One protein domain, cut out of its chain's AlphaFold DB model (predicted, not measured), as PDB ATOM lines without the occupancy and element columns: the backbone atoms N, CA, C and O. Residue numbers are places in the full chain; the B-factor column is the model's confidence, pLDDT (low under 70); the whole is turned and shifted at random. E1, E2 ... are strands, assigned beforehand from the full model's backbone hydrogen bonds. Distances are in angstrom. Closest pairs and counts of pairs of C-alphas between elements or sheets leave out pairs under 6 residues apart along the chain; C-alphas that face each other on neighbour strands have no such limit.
ATOM      1  N   VAL A 203     158.017 158.061 124.410       91.56
ATOM      2  CA  VAL A 203     158.839 156.841 124.326       91.56
ATOM      3  C   VAL A 203     158.081 155.758 123.574       91.56
ATOM      4  O   VAL A 203     156.968 155.385 123.941       91.56
ATOM      5  N   GLU A 204     158.715 155.182 122.560       93.94
ATOM      6  CA  GLU A 204     158.180 154.061 121.798       93.94
ATOM      7  C   GLU A 204     158.632 152.712 122.370       93.94
ATOM      8  O   GLU A 204     159.736 152.553 122.875       93.94
ATOM      9  N   VAL A 205     157.802 151.682 122.239       92.38
ATOM     10  CA  VAL A 205     158.093 150.310 122.658       92.38
ATOM     11  C   VAL A 205     158.032 149.403 121.438       92.38
ATOM     12  O   VAL A 205     156.972 149.221 120.841       92.38
ATOM     13  N   ALA A 206     159.156 148.789 121.075       89.31
ATOM     14  CA  ALA A 206     159.223 147.864 119.947       89.31
ATOM     15  C   ALA A 206     158.944 146.417 120.392       89.31
ATOM     16  O   ALA A 206     159.702 145.855 121.174       89.31
ATOM     17  N   VAL A 207     157.889 145.768 119.889       84.69
ATOM     18  CA  VAL A 207     157.561 144.360 120.192       84.69
ATOM     19  C   VAL A 207     157.193 143.601 118.921       84.69
ATOM     20  O   VAL A 207     156.181 143.872 118.273       84.69
ATOM     21  N   GLY A 208     157.991 142.585 118.576       80.88
ATOM     22  CA  GLY A 208     157.677 141.676 117.468       80.88
ATOM     23  C   GLY A 208     157.596 142.375 116.106       80.88
ATOM     24  O   GLY A 208     156.735 142.039 115.297       80.88
ATOM     25  N   GLY A 209     158.459 143.371 115.871       79.12
ATOM     26  CA  GLY A 209     158.479 144.162 114.634       79.12
ATOM     27  C   GLY A 209     157.391 145.237 114.535       79.12
ATOM     28  O   GLY A 209     157.232 145.826 113.469       79.12
ATOM     29  N   ARG A 210     156.647 145.486 115.618       79.12
ATOM     30  CA  ARG A 210     155.692 146.595 115.762       79.12
ATOM     31  C   ARG A 210     156.228 147.594 116.786       79.12
ATOM     32  O   ARG A 210     156.886 147.156 117.725       79.12
ATOM     33  N   SER A 211     155.919 148.876 116.624       84.06
ATOM     34  CA  SER A 211     156.204 149.926 117.612       84.06
ATOM     35  C   SER A 211     154.898 150.450 118.197       84.06
ATOM     36  O   SER A 211     153.910 150.581 117.472       84.06
ATOM     37  N   PHE A 212     154.899 150.727 119.496       85.94
ATOM     38  CA  PHE A 212     153.775 151.289 120.238       85.94
ATOM     39  C   PHE A 212     154.242 152.556 120.940       85.94
ATOM     40  O   PHE A 212     155.304 152.542 121.548       85.94
ATOM     41  N   ASP A 213     153.462 153.624 120.881       90.62
ATOM     42  CA  ASP A 213     153.733 154.818 121.675       90.62
ATOM     43  C   ASP A 213     153.304 154.558 123.128       90.62
ATOM     44  O   ASP A 213     152.143 154.230 123.379       90.62
ATOM     45  N   ALA A 214     154.236 154.630 124.081       90.12
ATOM     46  CA  ALA A 214     153.920 154.514 125.504       90.12
ATOM     47  C   ALA A 214     153.436 155.845 126.103       90.12
ATOM     48  O   ALA A 214     152.916 155.848 127.222       90.12
ATOM     49  N   GLY A 215     153.582 156.953 125.375       89.94
ATOM     50  CA  GLY A 215     153.312 158.312 125.818       89.94
ATOM     51  C   GLY A 215     154.552 159.009 126.383       89.94
ATOM     52  O   GLY A 215     155.674 158.501 126.260       89.94
ATOM     53  N   PRO A 216     154.368 160.173 127.030       89.06
ATOM     54  CA  PRO A 216     155.482 161.018 127.411       89.06
ATOM     55  C   PRO A 216     156.282 160.475 128.603       89.06
ATOM     56  O   PRO A 216     155.726 160.093 129.642       89.06
ATOM     57  N   ALA A 217     157.609 160.509 128.497       89.88
ATOM     58  CA  ALA A 217     158.536 160.314 129.593       89.88
ATOM     59  C   ALA A 217     158.320 161.410 130.638       89.88
ATOM     60  O   ALA A 217     158.396 162.611 130.375       89.88
ATOM     61  N   THR A 218     158.037 160.985 131.863       88.12
ATOM     62  CA  THR A 218     157.741 161.881 132.994       88.12
ATOM     63  C   THR A 218     158.637 161.615 134.197       88.12
ATOM     64  O   THR A 218     158.603 162.359 135.178       88.12
ATOM     65  N   ILE A 219     159.454 160.564 134.130       87.12
ATOM     66  CA  ILE A 219     160.351 160.129 135.193       87.12
ATOM     67  C   ILE A 219     161.785 160.184 134.663       87.12
ATOM     68  O   ILE A 219     162.087 159.565 133.654       87.12
ATOM     69  N   ASP A 220     162.653 160.905 135.367       88.19
ATOM     70  CA  ASP A 220     164.110 160.894 135.180       88.19
ATOM     71  C   ASP A 220     164.700 159.819 136.105       88.19
ATOM     72  O   ASP A 220     164.798 160.005 137.325       88.19
ATOM     73  N   SER A 221     164.973 158.637 135.552       86.19
ATOM     74  CA  SER A 221     165.325 157.459 136.345       86.19
ATOM     75  C   SER A 221     166.814 157.349 136.687       86.19
ATOM     76  O   SER A 221     167.160 156.626 137.630       86.19
ATOM     77  N   ASP A 222     167.699 158.048 135.971       83.75
ATOM     78  CA  ASP A 222     169.139 158.076 136.255       83.75
ATOM     79  C   ASP A 222     169.659 159.400 136.831       83.75
ATOM     80  O   ASP A 222     170.778 159.436 137.362       83.75
ATOM     81  N   GLY A 223     168.815 160.428 136.872       83.94
ATOM     82  CA  GLY A 223     169.063 161.692 137.547       83.94
ATOM     83  C   GLY A 223     169.915 162.662 136.738       83.94
ATOM     84  O   GLY A 223     170.612 163.487 137.343       83.94
ATOM     85  N   ASP A 224     169.923 162.551 135.410       77.44
ATOM     86  CA  ASP A 224     170.677 163.449 134.536       77.44
ATOM     87  C   ASP A 224     169.957 164.785 134.248       77.44
ATOM     88  O   ASP A 224     170.580 165.743 133.772       77.44
ATOM     89  N   GLY A 225     168.685 164.894 134.650       83.25
ATOM     90  CA  GLY A 225     167.829 166.061 134.473       83.25
ATOM     91  C   GLY A 225     166.886 165.987 133.269       83.25
ATOM     92  O   GLY A 225     166.152 166.957 133.053       83.25
ATOM     93  N   VAL A 226     166.884 164.888 132.511       84.31
ATOM     94  CA  VAL A 226     165.988 164.629 131.379       84.31
ATOM     95  C   VAL A 226     165.094 163.423 131.710       84.31
ATOM     96  O   VAL A 226     165.601 162.360 132.048       84.31
ATOM     97  N   PRO A 227     163.753 163.549 131.651       85.19
ATOM     98  CA  PRO A 227     162.874 162.395 131.798       85.19
ATOM     99  C   PRO A 227     163.151 161.338 130.724       85.19
ATOM    100  O   PRO A 227     163.146 161.652 129.539       85.19
ATOM    101  N   ASP A 228     163.347 160.093 131.148       93.19
ATOM    102  CA  ASP A 228     163.736 158.964 130.294       93.19
ATOM    103  C   ASP A 228     162.803 157.753 130.447       93.19
ATOM    104  O   ASP A 228     162.996 156.713 129.822       93.19
ATOM    105  N   THR A 229     161.801 157.861 131.324       95.19
ATOM    106  CA  THR A 229     160.936 156.751 131.711       95.19
ATOM    107  C   THR A 229     159.458 157.141 131.673       95.19
ATOM    108  O   THR A 229     159.028 158.145 132.256       95.19
ATOM    109  N   VAL A 230     158.663 156.282 131.038       96.31
ATOM    110  CA  VAL A 230     157.199 156.327 130.993       96.31
ATOM    111  C   VAL A 230     156.612 155.353 132.002       96.31
ATOM    112  O   VAL A 230     157.152 154.271 132.237       96.31
ATOM    113  N   LYS A 231     155.473 155.734 132.584       94.56
ATOM    114  CA  LYS A 231     154.674 154.900 133.479       94.56
ATOM    115  C   LYS A 231     153.316 154.622 132.834       94.56
ATOM    116  O   LYS A 231     152.563 155.555 132.589       94.56
ATOM    117  N   VAL A 232     152.984 153.349 132.651       92.25
ATOM    118  CA  VAL A 232     151.733 152.882 132.036       92.25
ATOM    119  C   VAL A 232     150.959 152.023 133.038       92.25
ATOM    120  O   VAL A 232     151.544 151.203 133.754       92.25
ATOM    121  N   ALA A 233     149.644 152.219 133.128       85.81
ATOM    122  CA  ALA A 233     148.784 151.366 133.944       85.81
ATOM    123  C   ALA A 233     148.752 149.943 133.364       85.81
ATOM    124  O   ALA A 233     148.620 149.753 132.158       85.81
ATOM    125  N   GLY A 234     148.915 148.940 134.226       82.62
ATOM    126  CA  GLY A 234     148.855 147.533 133.854       82.62
ATOM    127  C   GLY A 234     147.612 146.836 134.408       82.62
ATOM    128  O   GLY A 234     146.974 147.336 135.337       82.62
ATOM    129  N   PRO A 235     147.289 145.638 133.896       76.56
ATOM    130  CA  PRO A 235     146.148 144.862 134.370       76.56
ATOM    131  C   PRO A 235     146.277 144.515 135.860       76.56
ATOM    132  O   PRO A 235     147.384 144.303 136.374       76.56
ATOM    133  N   GLY A 236     145.143 144.443 136.563       85.38
ATOM    134  CA  GLY A 236     145.092 144.061 137.980       85.38
ATOM    135  C   GLY A 236     145.783 145.051 138.926       85.38
ATOM    136  O   GLY A 236     146.333 144.640 139.949       85.38
ATOM    137  N   GLY A 237     145.823 146.338 138.560       84.19
ATOM    138  CA  GLY A 237     146.483 147.394 139.335       84.19
ATOM    139  C   GLY A 237     148.014 147.346 139.293       84.19
ATOM    140  O   GLY A 237     148.675 148.008 140.097       84.19
ATOM    141  N   SER A 238     148.596 146.552 138.389       90.94
ATOM    142  CA  SER A 238     150.036 146.584 138.143       90.94
ATOM    143  C   SER A 238     150.445 147.887 137.449       90.94
ATOM    144  O   SER A 238     149.622 148.665 136.972       90.94
ATOM    145  N   THR A 239     151.740 148.173 137.420       89.81
ATOM    146  CA  THR A 239     152.286 149.312 136.675       89.81
ATOM    147  C   THR A 239     153.426 148.830 135.802       89.81
ATOM    148  O   THR A 239     154.319 148.138 136.289       89.81
ATOM    149  N   LEU A 240     153.401 149.201 134.527       94.00
ATOM    150  CA  LEU A 240     154.483 148.973 133.584       94.00
ATOM    151  C   LEU A 240     155.315 150.245 133.462       94.00
ATOM    152  O   LEU A 240     154.793 151.357 133.470       94.00
ATOM    153  N   TYR A 241     156.618 150.063 133.345       95.75
ATOM    154  CA  TYR A 241     157.571 151.133 133.124       95.75
ATOM    155  C   TYR A 241     158.361 150.825 131.866       95.75
ATOM    156  O   TYR A 241     158.821 149.693 131.713       95.75
ATOM    157  N   TYR A 242     158.533 151.828 131.014       97.19
ATOM    158  CA  TYR A 242     159.351 151.763 129.808       97.19
ATOM    159  C   TYR A 242     160.396 152.859 129.885       97.19
ATOM    160  O   TYR A 242     160.042 154.011 130.118       97.19
ATOM    161  N   ARG A 243     161.665 152.496 129.737       95.44
ATOM    162  CA  ARG A 243     162.786 153.424 129.821       95.44
ATOM    163  C   ARG A 243     163.564 153.418 128.517       95.44
ATOM    164  O   ARG A 243     163.886 152.340 128.027       95.44
ATOM    165  N   ASP A 244     163.884 154.608 128.037       94.81
ATOM    166  CA  ASP A 244     164.796 154.889 126.932       94.81
ATOM    167  C   ASP A 244     166.129 155.394 127.513       94.81
ATOM    168  O   ASP A 244     166.285 156.573 127.822       94.81
ATOM    169  N   SER A 245     167.079 154.486 127.764       90.75
ATOM    170  CA  SER A 245     168.316 154.849 128.474       90.75
ATOM    171  C   SER A 245     169.361 155.555 127.602       90.75
ATOM    172  O   SER A 245     170.328 156.092 128.150       90.75
ATOM    173  N   ASP A 246     169.245 155.510 126.273       88.44
ATOM    174  CA  ASP A 246     170.178 156.175 125.354       88.44
ATOM    175  C   ASP A 246     169.573 157.393 124.641       88.44
ATOM    176  O   ASP A 246     170.281 158.115 123.926       88.44
ATOM    177  N   GLY A 247     168.308 157.687 124.948       86.88
ATOM    178  CA  GLY A 247     167.582 158.859 124.502       86.88
ATOM    179  C   GLY A 247     167.231 158.780 123.026       86.88
ATOM    180  O   GLY A 247     167.099 159.838 122.406       86.88
ATOM    181  N   ASP A 248     167.170 157.582 122.433       87.25
ATOM    182  CA  ASP A 248     166.901 157.368 121.013       87.25
ATOM    183  C   ASP A 248     165.402 157.381 120.650       87.25
ATOM    184  O   ASP A 248     165.060 157.365 119.462       87.25
ATOM    185  N   GLY A 249     164.533 157.554 121.645       90.12
ATOM    186  CA  GLY A 249     163.077 157.540 121.559       90.12
ATOM    187  C   GLY A 249     162.465 156.145 121.681       90.12
ATOM    188  O   GLY A 249     161.242 156.035 121.634       90.12
ATOM    189  N   VAL A 250     163.266 155.086 121.822       92.88
ATOM    190  CA  VAL A 250     162.814 153.697 121.916       92.88
ATOM    191  C   VAL A 250     163.218 153.115 123.265       92.88
ATOM    192  O   VAL A 250     164.362 153.177 123.700       92.88
ATOM    193  N   ALA A 251     162.267 152.484 123.941       95.25
ATOM    194  CA  ALA A 251     162.518 151.841 125.213       95.25
ATOM    195  C   ALA A 251     163.510 150.680 125.059       95.25
ATOM    196  O   ALA A 251     163.243 149.705 124.351       95.25
ATOM    197  N   ASP A 252     164.608 150.736 125.806       94.62
ATOM    198  CA  ASP A 252     165.609 149.679 125.901       94.62
ATOM    199  C   ASP A 252     165.434 148.818 127.164       94.62
ATOM    200  O   ASP A 252     165.977 147.710 127.271       94.62
ATOM    201  N   ARG A 253     164.622 149.289 128.120       96.12
ATOM    202  CA  ARG A 253     164.274 148.581 129.357       96.12
ATOM    203  C   ARG A 253     162.790 148.657 129.663       96.12
ATOM    204  O   ARG A 253     162.149 149.684 129.462       96.12
ATOM    205  N   ALA A 254     162.265 147.578 130.236       96.00
ATOM    206  CA  ALA A 254     160.904 147.537 130.742       96.00
ATOM    207  C   ALA A 254     160.818 146.758 132.053       96.00
ATOM    208  O   ALA A 254     161.471 145.729 132.220       96.00
ATOM    209  N   TRP A 255     159.989 147.202 132.993       96.12
ATOM    210  CA  TRP A 255     159.694 146.420 134.195       96.12
ATOM    211  C   TRP A 255     158.252 146.605 134.646       96.12
ATOM    212  O   TRP A 255     157.614 147.613 134.357       96.12
ATOM    213  N   THR A 256     157.736 145.614 135.369       92.31
ATOM    214  CA  THR A 256     156.380 145.634 135.926       92.31
ATOM    215  C   THR A 256     156.452 145.590 137.442       92.31
ATOM    216  O   THR A 256     157.213 144.793 137.997       92.31
ATOM    217  N   THR A 257     155.652 146.414 138.116       93.00
ATOM    218  CA  THR A 257     155.431 146.333 139.563       93.00
ATOM    219  C   THR A 257     154.015 145.878 139.880       93.00
ATOM    220  O   THR A 257     153.071 146.238 139.178       93.00
ATOM    221  N   ASP A 258     153.852 145.119 140.958       93.44
ATOM    222  CA  ASP A 258     152.540 144.834 141.539       93.44
ATOM    223  C   ASP A 258     151.962 146.068 142.278       93.44
ATOM    224  O   ASP A 258     152.666 147.074 142.440       93.44
ATOM    225  N   PRO A 259     150.706 146.018 142.769       93.00
ATOM    226  CA  PRO A 259     150.106 147.128 143.518       93.00
ATOM    227  C   PRO A 259     150.848 147.510 144.812       93.00
ATOM    228  O   PRO A 259     150.627 148.591 145.356       93.00
ATOM    229  N   SER A 260     151.722 146.641 145.334       93.25
ATOM    230  CA  SER A 260     152.568 146.935 146.499       93.25
ATOM    231  C   SER A 260     153.866 147.665 146.130       93.25
ATOM    232  O   SER A 260     154.613 148.087 147.018       93.25
ATOM    233  N   GLY A 261     154.131 147.839 144.831       89.94
ATOM    234  CA  GLY A 261     155.355 148.422 144.288       89.94
ATOM    235  C   GLY A 261     156.504 147.418 144.154       89.94
ATOM    236  O   GLY A 261     157.636 147.825 143.884       89.94
ATOM    237  N   GLN A 262     156.258 146.119 144.343       92.25
ATOM    238  CA  GLN A 262     157.277 145.092 144.153       92.25
ATOM    239  C   GLN A 262     157.448 144.796 142.662       92.25
ATOM    240  O   GLN A 262     156.474 144.528 141.966       92.25
ATOM    241  N   VAL A 263     158.691 144.799 142.169       92.75
ATOM    242  CA  VAL A 263     159.000 144.409 140.785       92.75
ATOM    243  C   VAL A 263     158.734 142.913 140.597       92.75
ATOM    244  O   VAL A 263     159.345 142.087 141.274       92.75
ATOM    245  N   THR A 264     157.849 142.569 139.664       92.88
ATOM    246  CA  THR A 264     157.451 141.186 139.350       92.88
ATOM    247  C   THR A 264     158.055 140.680 138.043       92.88
ATOM    248  O   THR A 264     158.249 139.475 137.883       92.88
ATOM    249  N   ALA A 265     158.404 141.585 137.127       91.25
ATOM    250  CA  ALA A 265     159.058 141.265 135.865       91.25
ATOM    251  C   ALA A 265     160.004 142.393 135.433       91.25
ATOM    252  O   ALA A 265     159.772 143.558 135.750       91.25
ATOM    253  N   ASN A 266     161.068 142.039 134.714       93.75
ATOM    254  CA  ASN A 266     162.062 142.967 134.182       93.75
ATOM    255  C   ASN A 266     162.567 142.429 132.838       93.75
ATOM    256  O   ASN A 266     162.835 141.230 132.722       93.75
ATOM    257  N   TYR A 267     162.692 143.300 131.844       95.06
ATOM    258  CA  TYR A 267     163.053 142.986 130.472       95.06
ATOM    259  C   TYR A 267     164.043 144.016 129.916       95.06
ATOM    260  O   TYR A 267     163.988 145.198 130.255       95.06
ATOM    261  N   THR A 268     164.916 143.559 129.022       95.12
ATOM    262  CA  THR A 268     165.822 144.398 128.227       95.12
ATOM    263  C   THR A 268     165.578 144.134 126.748       95.12
ATOM    264  O   THR A 268     165.392 142.977 126.363       95.12
ATOM    265  N   LEU A 269     165.584 145.186 125.933       91.12
ATOM    266  CA  LEU A 269     165.540 145.061 124.484       91.12
ATOM    267  C   LEU A 269     166.921 144.626 123.976       91.12
ATOM    268  O   LEU A 269     167.925 145.311 124.154       91.12
ATOM    269  N   GLU A 270     166.979 143.452 123.367       90.50
ATOM    270  CA  GLU A 270     168.184 142.929 122.738       90.50
ATOM    271  C   GLU A 270     168.403 143.586 121.369       90.50
ATOM    272  O   GLU A 270     167.482 144.097 120.732       90.50
ATOM    273  N   HIS A 271     169.635 143.516 120.857       82.06
ATOM    274  CA  HIS A 271     169.995 144.108 119.559       82.06
ATOM    275  C   HIS A 271     169.134 143.572 118.394       82.06
ATOM    276  O   HIS A 271     168.975 144.235 117.368       82.06
ATOM    277  N   ASP A 272     168.599 142.356 118.495       84.12
ATOM    278  CA  ASP A 272     167.725 141.787 117.466       84.12
ATOM    279  C   ASP A 272     166.264 142.275 117.550       84.12
ATOM    280  O   ASP A 272     165.426 141.815 116.773       84.12
ATOM    281  N   GLY A 273     165.965 143.218 118.450       83.88
ATOM    282  CA  GLY A 273     164.629 143.769 118.667       83.88
ATOM    283  C   GLY A 273     163.724 142.859 119.499       83.88
ATOM    284  O   GLY A 273     162.507 143.053 119.514       83.88
ATOM    285  N   THR A 274     164.282 141.837 120.158       89.38
ATOM    286  CA  THR A 274     163.532 140.961 121.063       89.38
ATOM    287  C   THR A 274     163.710 141.378 122.518       89.38
ATOM    288  O   THR A 274     164.792 141.765 122.941       89.38
ATOM    289  N   TRP A 275     162.640 141.298 123.309       92.44
ATOM    290  CA  TRP A 275     162.715 141.538 124.750       92.44
ATOM    291  C   TRP A 275     163.166 140.271 125.475       92.44
ATOM    292  O   TRP A 275     162.496 139.237 125.414       92.44
ATOM    293  N   ALA A 276     164.277 140.358 126.201       93.19
ATOM    294  CA  ALA A 276     164.784 139.285 127.043       93.19
ATOM    295  C   ALA A 276     164.506 139.582 128.517       93.19
ATOM    296  O   ALA A 276     164.751 140.686 128.997       93.19
ATOM    297  N   ALA A 277     164.017 138.582 129.257       92.25
ATOM    298  CA  ALA A 277     163.819 138.713 130.695       92.25
ATOM    299  C   ALA A 277     165.169 138.925 131.402       92.25
ATOM    300  O   ALA A 277     166.033 138.042 131.427       92.25
ATOM    301  N   SER A 278     165.322 140.085 132.028       84.19
ATOM    302  CA  SER A 278     166.480 140.449 132.832       84.19
ATOM    303  C   SER A 278     166.309 139.865 134.224       84.19
ATOM    304  O   SER A 278     165.833 140.548 135.118       84.19
TER     305      SER A 278
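AT A GLANCE: This is residues 203 to 278 of the 282 residues of an uncharacterized protein of Nakamurella panacisegetis (UniProt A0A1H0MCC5). A small two-layer sandwich: the hairpin E1 and E2 crosses one face of a strongly twisted five-strand sheet, packing on it mainly at E3 and E4. Residues 217 to 228 form the long loop that leads from one layer to the other. The printed part has 76 residues with seven named strands, E1 to E7 in chain order, and no named helix; the class is all strand, with under half of the residues, 37, in named elements. The larger sheet has the order E3, E4, E5, E6, E7, all antiparallel. The whole is compact, with a radius of gyration of the C-alphas of 11.9 A and spans of 31 by 30 by 21 A.

HOW THE PARTS SIT: E1, residues 203 to 207, and E2, residues 210 to 216, form an antiparallel hairpin, with N 205 and O 212 within hydrogen-bond range at 2.7 A. E3, residues 229 to 233, E4, 239 to 243, E5, 253 to 257, E6, 263 to 269, and E7, 275 to 277, form a meander, each strand the antiparallel neighbour of the one before. Within hydrogen-bond range are N 230 and O 242 at 2.8 A, N 241 and O 255 at 2.8 A, N 267 and O 254 at 2.7 A, and N 268 and O 276 at 2.9 A. The two sheets make a sandwich, face to face, their strands at 82 degrees. The closest C-alphas of E2 and E3 are those of Pro 216 and Val 230, 6.1 A apart; those of E1 and E4 are Val 205 and Tyr 242, 7.4 A. E2 is apart from E5, E6 and E7.

IN THESE COORDINATES: E1 begins at C-alpha 203, (158.839, 156.841, 124.326). E2 measures 18.5 A and E6 17.6 A from first to last C-alpha. E7 ends at C-alpha 277, (163.819, 138.713, 130.695).

THE WHOLE: The C-alphas farthest apart, those of Ser 260 and Asp 272, are 33.2 A apart. The link E2 to E3 is long. The printed part has no cut, and no printed residue is under 70 in pLDDT.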